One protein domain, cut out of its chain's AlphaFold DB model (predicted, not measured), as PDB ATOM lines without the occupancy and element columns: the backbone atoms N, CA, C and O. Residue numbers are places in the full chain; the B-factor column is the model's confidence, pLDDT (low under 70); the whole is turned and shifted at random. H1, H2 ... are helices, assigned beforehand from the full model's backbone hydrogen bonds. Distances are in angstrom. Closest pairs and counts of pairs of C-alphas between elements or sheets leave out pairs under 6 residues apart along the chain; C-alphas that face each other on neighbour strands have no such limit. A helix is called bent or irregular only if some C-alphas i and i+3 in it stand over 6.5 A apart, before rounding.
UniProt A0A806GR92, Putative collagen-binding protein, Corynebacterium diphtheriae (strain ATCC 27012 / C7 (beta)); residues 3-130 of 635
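What this domain is: This is residues 3 to 130 of the 635 residues of the protein "Putative collagen-binding protein" of Corynebacterium diphtheriae (strain ATCC 27012 / C7 (beta)) (UniProt A0A806GR92). H1 and H2 lie side by side as a helical hairpin, and the long H5 crosses H2 on one side of this pair, reaching H1 with its last part. H3 and H4 sit at the H2 side, away from H1, and the tail after H5 passes round the H1 side and folds back on itself on the side opposite H5. The 128 printed residues hold five named helices, H1 to H5 in order, and no named strand: all helix. The whole is compact, radius of gyration of the C-alphas 14.6 A, spanning 41 by 36 by 23 A.

How they stand to each other: H1, residues 13 to 26, touches H2, residues 41 to 56, at a shallow tilt of 7 degrees, opposite ways; the closest C-alphas, Ile 20 and Ile 52, are 6.6 A apart. H3, residues 61 to 71, is near H2 and touches H4, residues 81 to 85, with the C-alphas of Leu 64 and Ala 82 closest at 7.0 A. The hub is H5, residues 87 to 104, with a kink of 26 degrees near residue 94. With residues 92 to 100 alone it touches H2, closest C-alphas Ile 47 and Tyr 96 at 5.4 A, at a steep tilt of 47 degrees, the same way. With residues 99 to 104 alone it touches H1, closest C-alphas Ala 19 and Ala 103 at 4.9 A, at a steep tilt of 45 degrees, opposite ways. H4 and H5 touch only at the corner, closest C-alphas Ile 84 and Lys 93 at 5.8 A. H1 is apart from H3 and H4. Every O i to N i+4 pair is within hydrogen-bond range in H1 and H3, against 11 of 12 in H2, 12 of 14 in H5 and 0 of 1 in H4, where 2 of 2 O i to N i+3 pairs are.

Where its parts are: H1 begins at C-alpha 13 (270.562, 324.259, 314.813) and is 20.2 A long, H2 22.4 A, H3 15.1 A, H4 8.2 A. H5, 25.1 A, ends at C-alpha 104 (259.077, 323.644, 307.102); it is irregular, C-alphas 88 and 91 being 8.0 A apart.

The domain as a whole: The C-alphas of Lys 70 and Asp 112 are the two farthest apart, 43.6 A. The printed part has no cut. The link from H1 to H2, 14 residues, is long; residues 105 to 130 hold no named element, though 117 to 118 pair antiparallel with 128 to 129. No printed residue is under 70 in pLDDT.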
ATOM      1  N   LYS A   3     270.204 320.369 320.775       89.44
ATOM      2  CA  LYS A   3     270.960 319.466 321.668       89.44
ATOM      3  C   LYS A   3     270.099 318.650 322.648       89.44
ATOM      4  O   LYS A   3     270.604 317.721 323.259       89.44
ATOM      5  N   HIS A   4     268.841 319.045 322.839       91.06
ATOM      6  CA  HIS A   4     267.874 318.368 323.709       91.06
ATOM      7  C   HIS A   4     266.877 317.505 322.926       91.06
ATOM      8  O   HIS A   4     265.984 316.927 323.536       91.06
ATOM      9  N   ALA A   5     266.988 317.466 321.596       93.12
ATOM     10  CA  ALA A   5     266.170 316.631 320.732       93.12
ATOM     11  C   ALA A   5     266.807 315.239 320.602       93.12
ATOM     12  O   ALA A   5     268.015 315.141 320.379       93.12
ATOM     13  N   THR A   6     266.009 314.177 320.714       91.69
ATOM     14  CA  THR A   6     266.490 312.787 320.633       91.69
ATOM     15  C   THR A   6     266.964 312.445 319.224       91.69
ATOM     16  O   THR A   6     268.054 311.911 319.024       91.69
ATOM     17  N   LYS A   7     266.142 312.778 318.224       95.25
ATOM     18  CA  LYS A   7     266.382 312.475 316.812       95.25
ATOM     19  C   LYS A   7     265.890 313.655 315.972       95.25
ATOM     20  O   LYS A   7     264.845 313.563 315.331       95.25
ATOM     21  N   PRO A   8     266.626 314.782 315.958       96.69
ATOM     22  CA  PRO A   8     266.171 315.972 315.261       96.69
ATOM     23  C   PRO A   8     266.081 315.714 313.754       96.69
ATOM     24  O   PRO A   8     267.063 315.245 313.153       96.69
ATOM     25  N   ARG A   9     264.928 316.044 313.159       96.25
ATOM     26  CA  ARG A   9     264.683 315.913 311.712       96.25
ATOM     27  C   ARG A   9     265.524 316.909 310.914       96.25
ATOM     28  O   ARG A   9     266.092 316.562 309.883       96.25
ATOM     29  N   ILE A  10     265.696 318.122 311.446       95.56
ATOM     30  CA  ILE A  10     266.579 319.162 310.900       95.56
ATOM     31  C   ILE A  10     267.893 319.169 311.688       95.56
ATOM     32  O   ILE A  10     267.882 319.357 312.902       95.56
ATOM     33  N   LYS A  11     269.032 318.980 311.006       94.25
ATOM     34  CA  LYS A  11     270.364 318.955 311.647       94.25
ATOM     35  C   LYS A  11     270.963 320.337 311.893       94.25
ATOM     36  O   LYS A  11     271.779 320.485 312.798       94.25
ATOM     37  N   ASP A  12     270.567 321.330 311.102       95.94
ATOM     38  CA  ASP A  12     271.011 322.708 311.289       95.94
ATOM     39  C   ASP A  12     270.345 323.321 312.540       95.94
ATOM     40  O   ASP A  12     269.112 323.386 312.599       95.94
ATOM     41  N   PRO A  13     271.117 323.768 313.553       93.38
ATOM     42  CA  PRO A  13     270.562 324.259 314.813       93.38
ATOM     43  C   PRO A  13     269.639 325.472 314.672       93.38
ATOM     44  O   PRO A  13     268.687 325.595 315.448       93.38
ATOM     45  N   GLN A  14     269.930 326.367 313.722       92.25
ATOM     46  CA  GLN A  14     269.165 327.591 313.516       92.25
ATOM     47  C   GLN A  14     267.840 327.269 312.829       92.25
ATOM     48  O   GLN A  14     266.787 327.570 313.385       92.25
ATOM     49  N   LYS A  15     267.877 326.541 311.709       94.69
ATOM     50  CA  LYS A  15     266.673 326.089 310.997       94.69
ATOM     51  C   LYS A  15     265.773 325.227 311.882       94.69
ATOM     52  O   LYS A  15     264.555 325.360 311.825       94.69
ATOM     53  N   PHE A  16     266.360 324.377 312.730       96.50
ATOM     54  CA  PHE A  16     265.614 323.618 313.733       96.50
ATOM     55  C   PHE A  16     264.881 324.551 314.709       96.50
ATOM     56  O   PHE A  16     263.696 324.369 314.976       96.50
ATOM     57  N   GLY A  17     265.581 325.557 315.245       93.00
ATOM     58  CA  GLY A  17     264.987 326.546 316.145       93.00
ATOM     59  C   GLY A  17     263.854 327.336 315.489       93.00
ATOM     60  O   GLY A  17     262.799 327.501 316.101       93.00
ATOM     61  N   ASP A  18     264.052 327.760 314.244       94.06
ATOM     62  CA  ASP A  18     263.071 328.521 313.466       94.06
ATOM     63  C   ASP A  18     261.810 327.690 313.179       94.06
ATOM     64  O   ASP A  18     260.692 328.179 313.353       94.06
ATOM     65  N   ALA A  19     261.965 326.407 312.832       96.75
ATOM     66  CA  ALA A  19     260.843 325.491 312.627       96.75
ATOM     67  C   ALA A  19     260.010 325.310 313.908       96.75
ATOM     68  O   ALA A  19     258.788 325.462 313.882       96.75
ATOM     69  N   ILE A  20     260.660 325.082 315.058       96.25
ATOM     70  CA  ILE A  20     259.970 324.987 316.357       96.25
ATOM     71  C   ILE A  20     259.236 326.294 316.689       96.25
ATOM     72  O   ILE A  20     258.096 326.263 317.155       96.25
ATOM     73  N   GLN A  21     259.841 327.459 316.430       94.44
ATOM     74  CA  GLN A  21     259.168 328.745 316.632       94.44
ATOM     75  C   GLN A  21     257.931 328.895 315.742       94.44
ATOM     76  O   GLN A  21     256.888 329.331 316.235       94.44
ATOM     77  N   ARG A  22     258.005 328.490 314.470       96.19
ATOM     78  CA  ARG A  22     256.852 328.495 313.559       96.19
ATOM     79  C   ARG A  22     255.731 327.572 314.032       96.19
ATOM     80  O   ARG A  22     254.580 328.011 314.036       96.19
ATOM     81  N   VAL A  23     256.045 326.369 314.524       97.25
ATOM     82  CA  VAL A  23     255.041 325.470 315.128       97.25
ATOM     83  C   VAL A  23     254.323 326.159 316.288       97.25
ATOM     84  O   VAL A  23     253.099 326.176 316.329       97.25
ATOM     85  N   ILE A  24     255.055 326.790 317.209       95.62
ATOM     86  CA  ILE A  24     254.450 327.489 318.356       95.62
ATOM     87  C   ILE A  24     253.675 328.747 317.926       95.62
ATOM     88  O   ILE A  24     252.696 329.129 318.568       95.62
ATOM     89  N   TYR A  25     254.091 329.402 316.840       95.12
ATOM     90  CA  TYR A  25     253.454 330.617 316.333       95.12
ATOM     91  C   TYR A  25     252.090 330.332 315.703       95.12
ATOM     92  O   TYR A  25     251.112 331.047 315.954       95.12
ATOM     93  N   ALA A  26     252.046 329.290 314.875       96.56
ATOM     94  CA  ALA A  26     250.861 328.889 314.134       96.56
ATOM     95  C   ALA A  26     249.996 327.868 314.885       96.56
ATOM     96  O   ALA A  26     248.819 327.770 314.574       96.56
ATOM     97  N   GLY A  27     250.545 327.148 315.863       96.31
ATOM     98  CA  GLY A  27     249.850 326.140 316.662       96.31
ATOM     99  C   GLY A  27     249.182 326.681 317.931       96.31
ATOM    100  O   GLY A  27     249.049 327.888 318.159       96.31
ATOM    101  N   HIS A  28     248.744 325.769 318.796       95.62
ATOM    102  CA  HIS A  28     248.046 326.088 320.042       95.62
ATOM    103  C   HIS A  28     248.982 326.763 321.072       95.62
ATOM    104  O   HIS A  28     250.072 326.255 321.328       95.62
ATOM    105  N   PRO A  29     248.549 327.813 321.805       92.75
ATOM    106  CA  PRO A  29     247.238 328.469 321.752       92.75
ATOM    107  C   PRO A  29     247.189 329.666 320.795       92.75
ATOM    108  O   PRO A  29     246.167 330.344 320.757       92.75
ATOM    109  N   LYS A  30     248.298 330.002 320.126       91.56
ATOM    110  CA  LYS A  30     248.459 331.297 319.458       91.56
ATOM    111  C   LYS A  30     247.668 331.379 318.155       91.56
ATOM    112  O   LYS A  30     247.086 332.425 317.891       91.56
ATOM    113  N   ASP A  31     247.659 330.300 317.373       95.31
ATOM    114  CA  ASP A  31     246.887 330.160 316.132       95.31
ATOM    115  C   ASP A  31     247.041 331.351 315.167       95.31
ATOM    116  O   ASP A  31     246.086 331.814 314.544       95.31
ATOM    117  N   SER A  32     248.257 331.897 315.033       94.69
ATOM    118  CA  SER A  32     248.464 333.143 314.265       94.69
ATOM    119  C   SER A  32     248.166 332.990 312.769       94.69
ATOM    120  O   SER A  32     247.992 333.983 312.066       94.69
ATOM    121  N   LYS A  33     248.100 331.743 312.289       96.31
ATOM    122  CA  LYS A  33     247.769 331.374 310.909       96.31
ATOM    123  C   LYS A  33     246.337 330.870 310.733       96.31
ATOM    124  O   LYS A  33     245.944 330.589 309.608       96.31
ATOM    125  N   LYS A  34     245.541 330.837 311.810       96.25
ATOM    126  CA  LYS A  34     244.139 330.392 311.814       96.25
ATOM    127  C   LYS A  34     243.955 328.947 311.327       96.25
ATOM    128  O   LYS A  34     242.932 328.626 310.725       96.25
ATOM    129  N   PHE A  35     244.929 328.076 311.595       96.31
ATOM    130  CA  PHE A  35     244.863 326.651 311.253       96.31
ATOM    131  C   PHE A  35     243.908 325.872 312.157       96.31
ATOM    132  O   PHE A  35     243.482 324.780 311.794       96.31
ATOM    133  N   LYS A  36     243.525 326.423 313.316       95.38
ATOM    134  CA  LYS A  36     242.553 325.777 314.205       95.38
ATOM    135  C   LYS A  36     241.198 325.549 313.530       95.38
ATOM    136  O   LYS A  36     240.603 324.496 313.732       95.38
ATOM    137  N   GLY A  37     240.666 326.535 312.805       92.81
ATOM    138  CA  GLY A  37     239.296 326.481 312.278       92.81
ATOM    139  C   GLY A  37     238.271 326.014 313.332       92.81
ATOM    140  O   GLY A  37     238.248 326.516 314.463       92.81
ATOM    141  N   ASP A  38     237.484 324.996 312.975       92.88
ATOM    142  CA  ASP A  38     236.450 324.386 313.828       92.88
ATOM    143  C   ASP A  38     236.992 323.342 314.826       92.88
ATOM    144  O   ASP A  38     236.222 322.749 315.585       92.88
ATOM    145  N   LEU A  39     238.306 323.088 314.851       95.62
ATOM    146  CA  LEU A  39     238.905 322.102 315.750       95.62
ATOM    147  C   LEU A  39     238.686 322.482 317.216       95.62
ATOM    148  O   LEU A  39     238.762 323.655 317.617       95.62
ATOM    149  N   THR A  40     238.494 321.457 318.049       95.94
ATOM    150  CA  THR A  40     238.506 321.629 319.502       95.94
ATOM    151  C   THR A  40     239.901 322.076 319.963       95.94
ATOM    152  O   THR A  40     240.905 321.723 319.333       95.94
ATOM    153  N   PRO A  41     240.018 322.822 321.077       96.00
ATOM    154  CA  PRO A  41     241.323 323.185 321.629       96.00
ATOM    155  C   PRO A  41     242.223 321.969 321.883       96.00
ATOM    156  O   PRO A  41     243.420 322.030 321.622       96.00
ATOM    157  N   THR A  42     241.646 320.846 322.327       95.25
ATOM    158  CA  THR A  42     242.377 319.592 322.539       95.25
ATOM    159  C   THR A  42     242.937 319.042 321.235       95.25
ATOM    160  O   THR A  42     244.135 318.803 321.172       95.25
ATOM    161  N   ALA A  43     242.125 318.918 320.178       95.62
ATOM    162  CA  ALA A  43     242.600 318.434 318.880       95.62
ATOM    163  C   ALA A  43     243.711 319.331 318.315       95.62
ATOM    164  O   ALA A  43     244.748 318.841 317.871       95.62
ATOM    165  N   PHE A  44     243.543 320.654 318.418       97.62
ATOM    166  CA  PHE A  44     244.548 321.606 317.954       97.62
ATOM    167  C   PHE A  44     245.854 321.531 318.765       97.62
ATOM    168  O   PHE A  44     246.956 321.613 318.219       97.62
ATOM    169  N   ARG A  45     245.751 321.315 320.081       97.12
ATOM    170  CA  ARG A  45     246.910 321.070 320.947       97.12
ATOM    171  C   ARG A  45     247.608 319.756 320.602       97.12
ATOM    172  O   ARG A  45     248.835 319.740 320.572       97.12
ATOM    173  N   THR A  46     246.858 318.694 320.311       96.62
ATOM    174  CA  THR A  46     247.394 317.384 319.917       96.62
ATOM    175  C   THR A  46     248.225 317.487 318.643       96.62
ATOM    176  O   THR A  46     249.374 317.057 318.644       96.62
ATOM    177  N   ILE A  47     247.712 318.130 317.587       97.50
ATOM    178  CA  ILE A  47     248.488 318.291 316.345       97.50
ATOM    179  C   ILE A  47     249.691 319.220 316.525       97.50
ATOM    180  O   ILE A  47     250.729 319.001 315.912       97.50
ATOM    181  N   THR A  48     249.600 320.211 317.422       98.00
ATOM    182  CA  THR A  48     250.751 321.056 317.776       98.00
ATOM    183  C   THR A  48     251.833 320.227 318.475       98.00
ATOM    184  O   THR A  48     253.008 320.362 318.154       98.00
ATOM    185  N   GLN A  49     251.453 319.333 319.395       97.62
ATOM    186  CA  GLN A  49     252.384 318.416 320.062       97.62
ATOM    187  C   GLN A  49     253.031 317.446 319.067       97.62
ATOM    188  O   GLN A  49     254.248 317.269 319.087       97.62
ATOM    189  N   MET A  50     252.235 316.859 318.173       97.94
ATOM    190  CA  MET A  50     252.737 315.977 317.120       97.94
ATOM    191  C   MET A  50     253.682 316.725 316.165       97.94
ATOM    192  O   MET A  50     254.685 316.170 315.734       97.94
ATOM    193  N   ALA A  51     253.425 318.006 315.878       98.25
ATOM    194  CA  ALA A  51     254.319 318.835 315.069       98.25
ATOM    195  C   ALA A  51     255.647 319.148 315.776       98.25
ATOM    196  O   ALA A  51     256.676 319.269 315.119       98.25
ATOM    197  N   ILE A  52     255.670 319.229 317.110       97.94
ATOM    198  CA  ILE A  52     256.934 319.291 317.855       97.94
ATOM    199  C   ILE A  52     257.705 317.972 317.697       97.94
ATOM    200  O   ILE A  52     258.874 318.022 317.317       97.94
ATOM    201  N   TYR A  53     257.048 316.818 317.881       97.75
ATOM    202  CA  TYR A  53     257.664 315.488 317.708       97.75
ATOM    203  C   TYR A  53     258.185 315.250 316.288       97.75
ATOM    204  O   TYR A  53     259.246 314.643 316.107       97.75
ATOM    205  N   TYR A  54     257.505 315.811 315.286       98.31
ATOM    206  CA  TYR A  54     257.958 315.791 313.900       98.31
ATOM    207  C   TYR A  54     259.382 316.331 313.764       98.31
ATOM    208  O   TYR A  54     260.200 315.722 313.073       98.31
ATOM    209  N   PHE A  55     259.707 317.427 314.453       98.00
ATOM    210  CA  PHE A  55     261.039 318.022 314.405       98.00
ATOM    211  C   PHE A  55     261.997 317.439 315.448       98.00
ATOM    212  O   PHE A  55     263.163 317.244 315.109       98.00
ATOM    213  N   THR A  56     261.560 317.165 316.683       97.06
ATOM    214  CA  THR A  56     262.439 316.747 317.798       97.06
ATOM    215  C   THR A  56     262.837 315.273 317.755       97.06
ATOM    216  O   THR A  56     263.970 314.932 318.101       97.06
ATOM    217  N   ASP A  57     261.936 314.408 317.300       96.69
ATOM    218  CA  ASP A  57     262.090 312.951 317.368       96.69
ATOM    219  C   ASP A  57     261.975 312.296 315.984       96.69
ATOM    220  O   ASP A  57     262.119 311.083 315.849       96.69
ATOM    221  N   SER A  58     261.792 313.110 314.935       97.31
ATOM    222  CA  SER A  58     261.513 312.649 313.573       97.31
ATOM    223  C   SER A  58     260.303 311.713 313.543       97.31
ATOM    224  O   SER A  58     260.362 310.651 312.933       97.31
ATOM    225  N   PHE A  59     259.222 312.106 314.223       97.56
ATOM    226  CA  PHE A  59     257.985 311.332 314.303       97.56
ATOM    227  C   PHE A  59     256.794 312.139 313.765       97.56
ATOM    228  O   PHE A  59     256.324 313.078 314.409       97.56
ATOM    229  N   GLY A  60     256.348 311.806 312.556       96.81
ATOM    230  CA  GLY A  60     255.234 312.415 311.835       96.81
ATOM    231  C   GLY A  60     254.175 311.409 311.398       96.81
ATOM    232  O   GLY A  60     254.056 310.330 311.969       96.81
ATOM    233  N   LEU A  61     253.382 311.778 310.387       97.38
ATOM    234  CA  LEU A  61     252.343 310.902 309.832       97.38
ATOM    235  C   LEU A  61     252.925 309.625 309.219       97.38
ATOM    236  O   LEU A  61     252.399 308.554 309.486       97.38
ATOM    237  N   GLU A  62     254.012 309.736 308.453       97.12
ATOM    238  CA  GLU A  62     254.665 308.587 307.814       97.12
ATOM    239  C   GLU A  62     255.161 307.581 308.863       97.12
ATOM    240  O   GLU A  62     254.813 306.403 308.816       97.12
ATOM    241  N   GLU A  63     255.883 308.051 309.886       97.81
ATOM    242  CA  GLU A  63     256.372 307.172 310.952       97.81
ATOM    243  C   GLU A  63     255.232 306.604 311.814       97.81
ATOM    244  O   GLU A  63     255.303 305.457 312.260       97.81
ATOM    245  N   LEU A  64     254.150 307.362 312.021       97.69
ATOM    246  CA  LEU A  64     252.953 306.868 312.700       97.69
ATOM    247  C   LEU A  64     252.259 305.759 311.895       97.69
ATOM    248  O   LEU A  64     251.874 304.745 312.475       97.69
ATOM    249  N   GLU A  65     252.098 305.932 310.580       97.44
ATOM    250  CA  GLU A  65     251.511 304.926 309.685       97.44
ATOM    251  C   GLU A  65     252.345 303.636 309.687       97.44
ATOM    252  O   GLU A  65     251.782 302.542 309.783       97.44
ATOM    253  N   GLU A  66     253.677 303.747 309.696       97.31
ATOM    254  CA  GLU A  66     254.567 302.594 309.839       97.31
ATOM    255  C   GLU A  66     254.377 301.846 311.164       97.31
ATOM    256  O   GLU A  66     254.288 300.615 311.165       97.31
ATOM    257  N   VAL A  67     254.319 302.562 312.292       96.75
ATOM    258  CA  VAL A  67     254.101 301.944 313.611       96.75
ATOM    259  C   VAL A  67     252.733 301.271 313.661       96.75
ATOM    260  O   VAL A  67     252.625 300.137 314.117       96.75
ATOM    261  N   VAL A  68     251.687 301.916 313.142       97.00
ATOM    262  CA  VAL A  68     250.339 301.335 313.101       97.00
ATOM    263  C   VAL A  68     250.296 300.073 312.238       97.00
ATOM    264  O   VAL A  68     249.653 299.099 312.631       97.00
ATOM    265  N   ALA A  69     250.991 300.056 311.098       97.00
ATOM    266  CA  ALA A  69     251.071 298.884 310.232       97.00
ATOM    267  C   ALA A  69     251.837 297.715 310.879       97.00
ATOM    268  O   ALA A  69     251.473 296.558 310.670       97.00
ATOM    269  N   LYS A  70     252.886 298.006 311.662       96.38
ATOM    270  CA  LYS A  70     253.759 296.996 312.288       96.38
ATOM    271  C   LYS A  70     253.236 296.486 313.633       96.38
ATOM    272  O   LYS A  70     253.330 295.298 313.915       96.38
ATOM    273  N   GLU A  71     252.703 297.375 314.462       96.38
ATOM    274  CA  GLU A  71     252.417 297.120 315.880       96.38
ATOM    275  C   GLU A  71     250.941 297.323 316.250       96.38
ATOM    276  O   GLU A  71     250.515 297.009 317.361       96.38
ATOM    277  N   GLY A  72     250.134 297.824 315.315       95.06
ATOM    278  CA  GLY A  72     248.723 298.102 315.530       95.06
ATOM    279  C   GLY A  72     248.453 299.452 316.197       95.06
ATOM    280  O   GLY A  72     249.311 300.111 316.783       95.06
ATOM    281  N   ARG A  73     247.190 299.876 316.112       95.25
ATOM    282  CA  ARG A  73     246.740 301.229 316.484       95.25
ATOM    283  C   ARG A  73     246.859 301.578 317.969       95.25
ATOM    284  O   ARG A  73     246.902 302.755 318.300       95.25
ATOM    285  N   ASN A  74     246.888 300.574 318.843       93.88
ATOM    286  CA  ASN A  74     246.942 300.759 320.295       93.88
ATOM    287  C   ASN A  74     248.365 300.610 320.861       93.88
ATOM    288  O   ASN A  74     248.513 300.562 322.080       93.88
ATOM    289  N   SER A  75     249.399 300.503 320.013       95.19
ATOM    290  CA  SER A  75     250.788 300.440 320.482       95.19
ATOM    291  C   SER A  75     251.168 301.716 321.240       95.19
ATOM    292  O   SER A  75     250.820 302.827 320.825       95.19
ATOM    293  N   GLU A  76     251.931 301.569 322.326       92.00
ATOM    294  CA  GLU A  76     252.507 302.690 323.082       92.00
ATOM    295  C   GLU A  76     253.395 303.583 322.196       92.00
ATOM    296  O   GLU A  76     253.456 304.797 322.404       92.00
ATOM    297  N   ASN A  77     253.991 303.011 321.142       93.31
ATOM    298  CA  ASN A  77     254.836 303.712 320.170       93.31
ATOM    299  C   ASN A  77     254.048 304.623 319.218       93.31
ATOM    300  O   ASN A  77     254.628 305.460 318.534       93.31
ATOM    301  N   THR A  78     252.716 304.508 319.177       94.56
ATOM    302  CA  THR A  78     251.877 305.502 318.483       94.56
ATOM    303  C   THR A  78     251.776 306.807 319.268       94.56
ATOM    304  O   THR A  78     251.265 307.801 318.749       94.56
ATOM    305  N   HIS A  79     252.180 306.792 320.545       93.81
ATOM    306  CA  HIS A  79     252.016 307.879 321.507       93.81
ATOM    307  C   HIS A  79     250.570 308.407 321.600       93.81
ATOM    308  O   HIS A  79     250.339 309.561 321.960       93.81
ATOM    309  N   GLY A  80     249.586 307.564 321.258       93.50
ATOM    310  CA  GLY A  80     248.169 307.923 321.237       93.50
ATOM    311  C   GLY A  80     247.735 308.768 320.034       93.50
ATOM    312  O   GLY A  80     246.593 309.226 320.006       93.50
ATOM    313  N   PHE A  81     248.592 308.976 319.025       97.12
ATOM    314  CA  PHE A  81     248.254 309.781 317.843       97.12
ATOM    315  C   PHE A  81     247.473 309.022 316.767       97.12
ATOM    316  O   PHE A  81     246.945 309.663 315.864       97.12
ATOM    317  N   ALA A  82     247.336 307.693 316.860       95.75
ATOM    318  CA  ALA A  82     246.734 306.855 315.813       95.75
ATOM    319  C   ALA A  82     245.332 307.314 315.354       95.75
ATOM    320  O   ALA A  82     244.972 307.108 314.198       95.75
ATOM    321  N   GLY A  83     244.565 307.988 316.221       94.50
ATOM    322  CA  GLY A  83     243.256 308.551 315.870       94.50
ATOM    323  C   GLY A  83     243.284 309.592 314.742       94.50
ATOM    324  O   GLY A  83     242.277 309.769 314.062       94.50
ATOM    325  N   ILE A  84     244.421 310.253 314.478       96.06
ATOM    326  CA  ILE A  84     244.549 311.201 313.353       96.06
ATOM    327  C   ILE A  84     244.405 310.518 311.983       96.06
ATOM    328  O   ILE A  84     244.092 311.183 310.999       96.06
ATOM    329  N   LEU A  85     244.611 309.198 311.917       95.88
ATOM    330  CA  LEU A  85     244.488 308.405 310.693       95.88
ATOM    331  C   LEU A  85     243.036 308.004 310.386       95.88
ATOM    332  O   LEU A  85     242.777 307.415 309.337       95.88
ATOM    333  N   ASP A  86     242.088 308.290 311.283       95.19
ATOM    334  CA  ASP A  86     240.685 307.947 311.062       95.19
ATOM    335  C   ASP A  86     240.041 308.869 310.021       95.19
ATOM    336  O   ASP A  86     240.178 310.090 310.131       95.19
ATOM    337  N   PRO A  87     239.274 308.330 309.054       94.75
ATOM    338  CA  PRO A  87     238.609 309.143 308.034       94.75
ATOM    339  C   PRO A  87     237.700 310.242 308.609       94.75
ATOM    340  O   PRO A  87     237.601 311.327 308.041       94.75
ATOM    341  N   GLU A  88     237.072 309.996 309.762       95.31
ATOM    342  CA  GLU A  88     236.227 310.975 310.467       95.31
ATOM    343  C   GLU A  88     237.027 312.179 311.002       95.31
ATOM    344  O   GLU A  88     236.480 313.267 311.183       95.31
ATOM    345  N   ASN A  89     238.339 312.008 311.195       95.25
ATOM    346  CA  ASN A  89     239.268 313.021 311.688       95.25
ATOM    347  C   ASN A  89     240.041 313.727 310.560       95.25
ATOM    348  O   ASN A  89     241.042 314.389 310.837       95.25
ATOM    349  N   ALA A  90     239.574 313.660 309.305       95.06
ATOM    350  CA  ALA A  90     240.243 314.270 308.147       95.06
ATOM    351  C   ALA A  90     240.627 315.747 308.366       95.06
ATOM    352  O   ALA A  90     241.758 316.135 308.095       95.06
ATOM    353  N   LYS A  91     239.747 316.550 308.982       95.62
ATOM    354  CA  LYS A  91     240.039 317.959 309.315       95.62
ATOM    355  C   LYS A  91     241.201 318.133 310.308       95.62
ATOM    356  O   LYS A  91     241.885 319.151 310.277       95.62
ATOM    357  N   ILE A  92     241.417 317.170 311.212       97.25
ATOM    358  CA  ILE A  92     242.560 317.167 312.142       97.25
ATOM    359  C   ILE A  92     243.851 316.915 311.357       97.25
ATOM    360  O   ILE A  92     244.833 317.629 311.558       97.25
ATOM    361  N   LYS A  93     243.828 315.928 310.449       97.31
ATOM    362  CA  LYS A  93     244.957 315.594 309.571       97.31
ATOM    363  C   LYS A  93     245.324 316.766 308.653       97.31
ATOM    364  O   LYS A  93     246.479 317.175 308.650       97.31
ATOM    365  N   GLU A  94     244.345 317.381 307.989       97.44
ATOM    366  CA  GLU A  94     244.546 318.558 307.126       97.44
ATOM    367  C   GLU A  94     245.189 319.733 307.882       97.44
ATOM    368  O   GLU A  94     246.131 320.360 307.395       97.44
ATOM    369  N   ALA A  95     244.725 320.026 309.101       97.81
ATOM    370  CA  ALA A  95     245.303 321.093 309.915       97.81
ATOM    371  C   ALA A  95     246.728 320.773 310.391       97.81
ATOM    372  O   ALA A  95     247.555 321.681 310.502       97.81
ATOM    373  N   TYR A  96     247.030 319.500 310.673       98.44
ATOM    374  CA  TYR A  96     248.389 319.059 310.990       98.44
ATOM    375  C   TYR A  96     249.320 319.246 309.789       98.44
ATOM    376  O   TYR A  96     250.380 319.851 309.932       98.44
ATOM    377  N   GLU A  97     248.912 318.794 308.605       98.19
ATOM    378  CA  GLU A  97     249.695 318.927 307.372       98.19
ATOM    379  C   GLU A  97     249.943 320.402 307.021       98.19
ATOM    380  O   GLU A  97     251.074 320.777 306.713       98.19
ATOM    381  N   ALA A  98     248.933 321.269 307.170       98.06
ATOM    382  CA  ALA A  98     249.089 322.713 306.994       98.06
ATOM    383  C   ALA A  98     250.079 323.331 308.001       98.06
ATOM    384  O   ALA A  98     250.891 324.186 307.637       98.06
ATOM    385  N   LEU A  99     250.042 322.884 309.262       98.38
ATOM    386  CA  LEU A  99     250.974 323.329 310.299       98.38
ATOM    387  C   LEU A  99     252.414 322.888 310.003       98.38
ATOM    388  O   LEU A  99     253.330 323.696 310.162       98.38
ATOM    389  N   ILE A 100     252.618 321.642 309.561       98.38
ATOM    390  CA  ILE A 100     253.937 321.129 309.163       98.38
ATOM    391  C   ILE A 100     254.464 321.894 307.953       98.38
ATOM    392  O   ILE A 100     255.558 322.447 308.035       98.38
ATOM    393  N   ALA A 101     253.670 322.026 306.887       98.12
ATOM    394  CA  ALA A 101     254.074 322.745 305.680       98.12
ATOM    395  C   ALA A 101     254.482 324.198 305.983       98.12
ATOM    396  O   ALA A 101     255.490 324.691 305.477       98.12
ATOM    397  N   TYR A 102     253.745 324.881 306.869       98.25
ATOM    398  CA  TYR A 102     254.134 326.205 307.351       98.25
ATOM    399  C   TYR A 102     255.455 326.180 308.134       98.25
ATOM    400  O   TYR A 102     256.309 327.042 307.934       98.25
ATOM    401  N   ALA A 103     255.634 325.212 309.034       97.56
ATOM    402  CA  ALA A 103     256.824 325.116 309.873       97.56
ATOM    403  C   ALA A 103     258.102 324.765 309.091       97.56
ATOM    404  O   ALA A 103     259.182 325.247 309.450       97.56
ATOM    405  N   GLU A 104     257.982 323.985 308.019       97.00
ATOM    406  CA  GLU A 104     259.077 323.644 307.102       97.00
ATOM    407  C   GLU A 104     259.451 324.775 306.142       97.00
ATOM    408  O   GLU A 104     260.577 324.805 305.643       97.00
ATOM    409  N   GLY A 105     258.534 325.719 305.913       95.31
ATOM    410  CA  GLY A 105     258.780 326.908 305.108       95.31
ATOM    411  C   GLY A 105     259.819 327.856 305.713       95.31
ATOM    412  O   GLY A 105     260.463 327.585 306.726       95.31
ATOM    413  N   ASP A 106     259.981 329.019 305.097       94.50
ATOM    414  CA  ASP A 106     260.964 330.041 305.470       94.50
ATOM    415  C   ASP A 106     260.323 331.344 305.972       94.50
ATOM    416  O   ASP A 106     261.024 332.327 306.232       94.50
ATOM    417  N   GLU A 107     258.999 331.354 306.171       94.31
ATOM    418  CA  GLU A 107     258.298 332.538 306.652       94.31
ATOM    419  C   GLU A 107     258.830 332.963 308.031       94.31
ATOM    420  O   GLU A 107     259.030 332.143 308.940       94.31
ATOM    421  N   LYS A 108     259.076 334.266 308.193       90.56
ATOM    422  CA  LYS A 108     259.573 334.833 309.445       90.56
ATOM    423  C   LYS A 108     258.445 334.977 310.461       90.56
ATOM    424  O   LYS A 108     257.396 335.546 310.171       90.56
ATOM    425  N   VAL A 109     258.702 334.518 311.681       91.44
ATOM    426  CA  VAL A 109     257.900 334.880 312.857       91.44
ATOM    427  C   VAL A 109     258.330 336.266 313.372       91.44
ATOM    428  O   VAL A 109     259.433 336.703 313.046       91.44
ATOM    429  N   PRO A 110     257.500 336.976 314.163       90.50
ATOM    430  CA  PRO A 110     257.883 338.259 314.756       90.50
ATOM    431  C   PRO A 110     259.214 338.191 315.519       90.50
ATOM    432  O   PRO A 110     259.435 337.244 316.273       90.50
ATOM    433  N   ASP A 111     260.077 339.200 315.359       81.88
ATOM    434  CA  ASP A 111     261.447 339.207 315.911       81.88
ATOM    435  C   ASP A 111     261.498 339.128 317.451       81.88
ATOM    436  O   ASP A 111     262.476 338.654 318.037       81.88
ATOM    437  N   ASP A 112     260.438 339.588 318.119       79.31
ATOM    438  CA  ASP A 112     260.269 339.538 319.572       79.31
ATOM    439  C   ASP A 112     259.778 338.169 320.071       79.31
ATOM    440  O   ASP A 112     259.768 337.904 321.280       79.31
ATOM    441  N   MET A 113     259.403 337.270 319.158       83.62
ATOM    442  CA  MET A 113     258.976 335.931 319.512       83.62
ATOM    443  C   MET A 113     260.156 335.123 320.048       83.62
ATOM    444  O   MET A 113     261.159 334.858 319.385       83.62
ATOM    445  N   ARG A 114     259.996 334.671 321.289       81.19
ATOM    446  CA  ARG A 114     260.875 333.700 321.926       81.19
ATOM    447  C   ARG A 114     260.045 332.503 322.354       81.19
ATOM    448  O   ARG A 114     258.924 332.653 322.832       81.19
ATOM    449  N   THR A 115     260.625 331.325 322.191       85.88
ATOM    450  CA  THR A 115     260.044 330.066 322.647       85.88
ATOM    451  C   THR A 115     260.909 329.571 323.804       85.88
ATOM    452  O   THR A 115     262.088 329.282 323.581       85.88
ATOM    453  N   PRO A 116     260.404 329.529 325.048       86.69
ATOM    454  CA  PRO A 116     261.205 329.089 326.180       86.69
ATOM    455  C   PRO A 116     261.374 327.567 326.151       86.69
ATOM    456  O   PRO A 116     260.486 326.838 325.704       86.69
ATOM    457  N   LEU A 117     262.512 327.097 326.657       88.81
ATOM    458  CA  LEU A 117     262.802 325.684 326.864       88.81
ATOM    459  C   LEU A 117     262.982 325.439 328.362       88.81
ATOM    460  O   LEU A 117     263.817 326.085 328.993       88.81
ATOM    461  N   TYR A 118     262.222 324.501 328.911       88.12
ATOM    462  CA  TYR A 118     262.356 324.042 330.287       88.12
ATOM    463  C   TYR A 118     263.099 322.712 330.279       88.12
ATOM    464  O   TYR A 118     262.596 321.724 329.743       88.12
ATOM    465  N   VAL A 119     264.308 322.713 330.837       88.44
ATOM    466  CA  VAL A 119     265.162 321.527 330.929       88.44
ATOM    467  C   VAL A 119     264.940 320.860 332.282       88.44
ATOM    468  O   VAL A 119     264.943 321.539 333.309       88.44
ATOM    469  N   THR A 120     264.708 319.552 332.288       88.44
ATOM    470  CA  THR A 120     264.487 318.783 333.518       88.44
ATOM    471  C   THR A 120     265.806 318.529 334.247       88.44
ATOM    472  O   THR A 120     266.864 318.402 333.635       88.44
ATOM    473  N   SER A 121     265.756 318.447 335.580       86.75
ATOM    474  CA  SER A 121     266.912 318.032 336.390       86.75
ATOM    475  C   SER A 121     267.121 316.515 336.391       86.75
ATOM    476  O   SER A 121     268.207 316.047 336.713       86.75
ATOM    477  N   ASP A 122     266.079 315.751 336.058       86.81
ATOM    478  CA  ASP A 122     266.109 314.296 335.921       86.81
ATOM    479  C   ASP A 122     265.953 313.937 334.440       86.81
ATOM    480  O   ASP A 122     264.922 314.208 333.819       86.81
ATOM    481  N   ASN A 123     266.992 313.313 333.886       83.56
ATOM    482  CA  ASN A 123     267.080 312.965 332.472       83.56
ATOM    483  C   ASN A 123     266.100 311.862 332.036       83.56
ATOM    484  O   ASN A 123     266.000 311.593 330.841       83.56
ATOM    485  N   LYS A 124     265.361 311.247 332.969       87.38
ATOM    486  CA  LYS A 124     264.253 310.328 332.668       87.38
ATOM    487  C   LYS A 124     262.988 311.051 332.202       87.38
ATOM    488  O   LYS A 124     262.111 310.418 331.623       87.38
ATOM    489  N   PHE A 125     262.871 312.353 332.468       89.12
ATOM    490  CA  PHE A 125     261.717 313.163 332.081       89.12
ATOM    491  C   PHE A 125     262.037 314.036 330.868       89.12
ATOM    492  O   PHE A 125     263.130 314.592 330.758       89.12
ATOM    493  N   GLN A 126     261.050 314.206 329.986       90.44
ATOM    494  CA  GLN A 126     261.175 315.057 328.804       90.44
ATOM    495  C   GLN A 126     261.401 316.531 329.161       90.44
ATOM    496  O   GLN A 126     260.827 317.053 330.116       90.44
ATOM    497  N   ASN A 127     262.163 317.226 328.319       93.19
ATOM    498  CA  ASN A 127     262.229 318.687 328.333       93.19
ATOM    499  C   ASN A 127     260.950 319.274 327.711       93.19
ATOM    500  O   ASN A 127     260.332 318.647 326.853       93.19
ATOM    501  N   PHE A 128     260.566 320.496 328.090       92.12
ATOM    502  CA  PHE A 128     259.325 321.118 327.612       92.12
ATOM    503  C   PHE A 128     259.580 322.382 326.798       92.12
ATOM    504  O   PHE A 128     260.268 323.302 327.243       92.12
ATOM    505  N   VAL A 129     258.955 322.463 325.624       91.69
ATOM    506  CA  VAL A 129     258.869 323.688 324.823       91.69
ATOM    507  C   VAL A 129     257.645 324.480 325.288       91.69
ATOM    508  O   VAL A 129     256.524 323.977 325.254       91.69
ATOM    509  N   GLY A 130     257.843 325.710 325.760       88.25
ATOM    510  CA  GLY A 130     256.739 326.562 326.203       88.25
ATOM    511  C   GLY A 130     256.128 327.395 325.077       88.25
ATOM    512  O   GLY A 130     256.712 327.578 324.017       88.25
TER     513      GLY A 130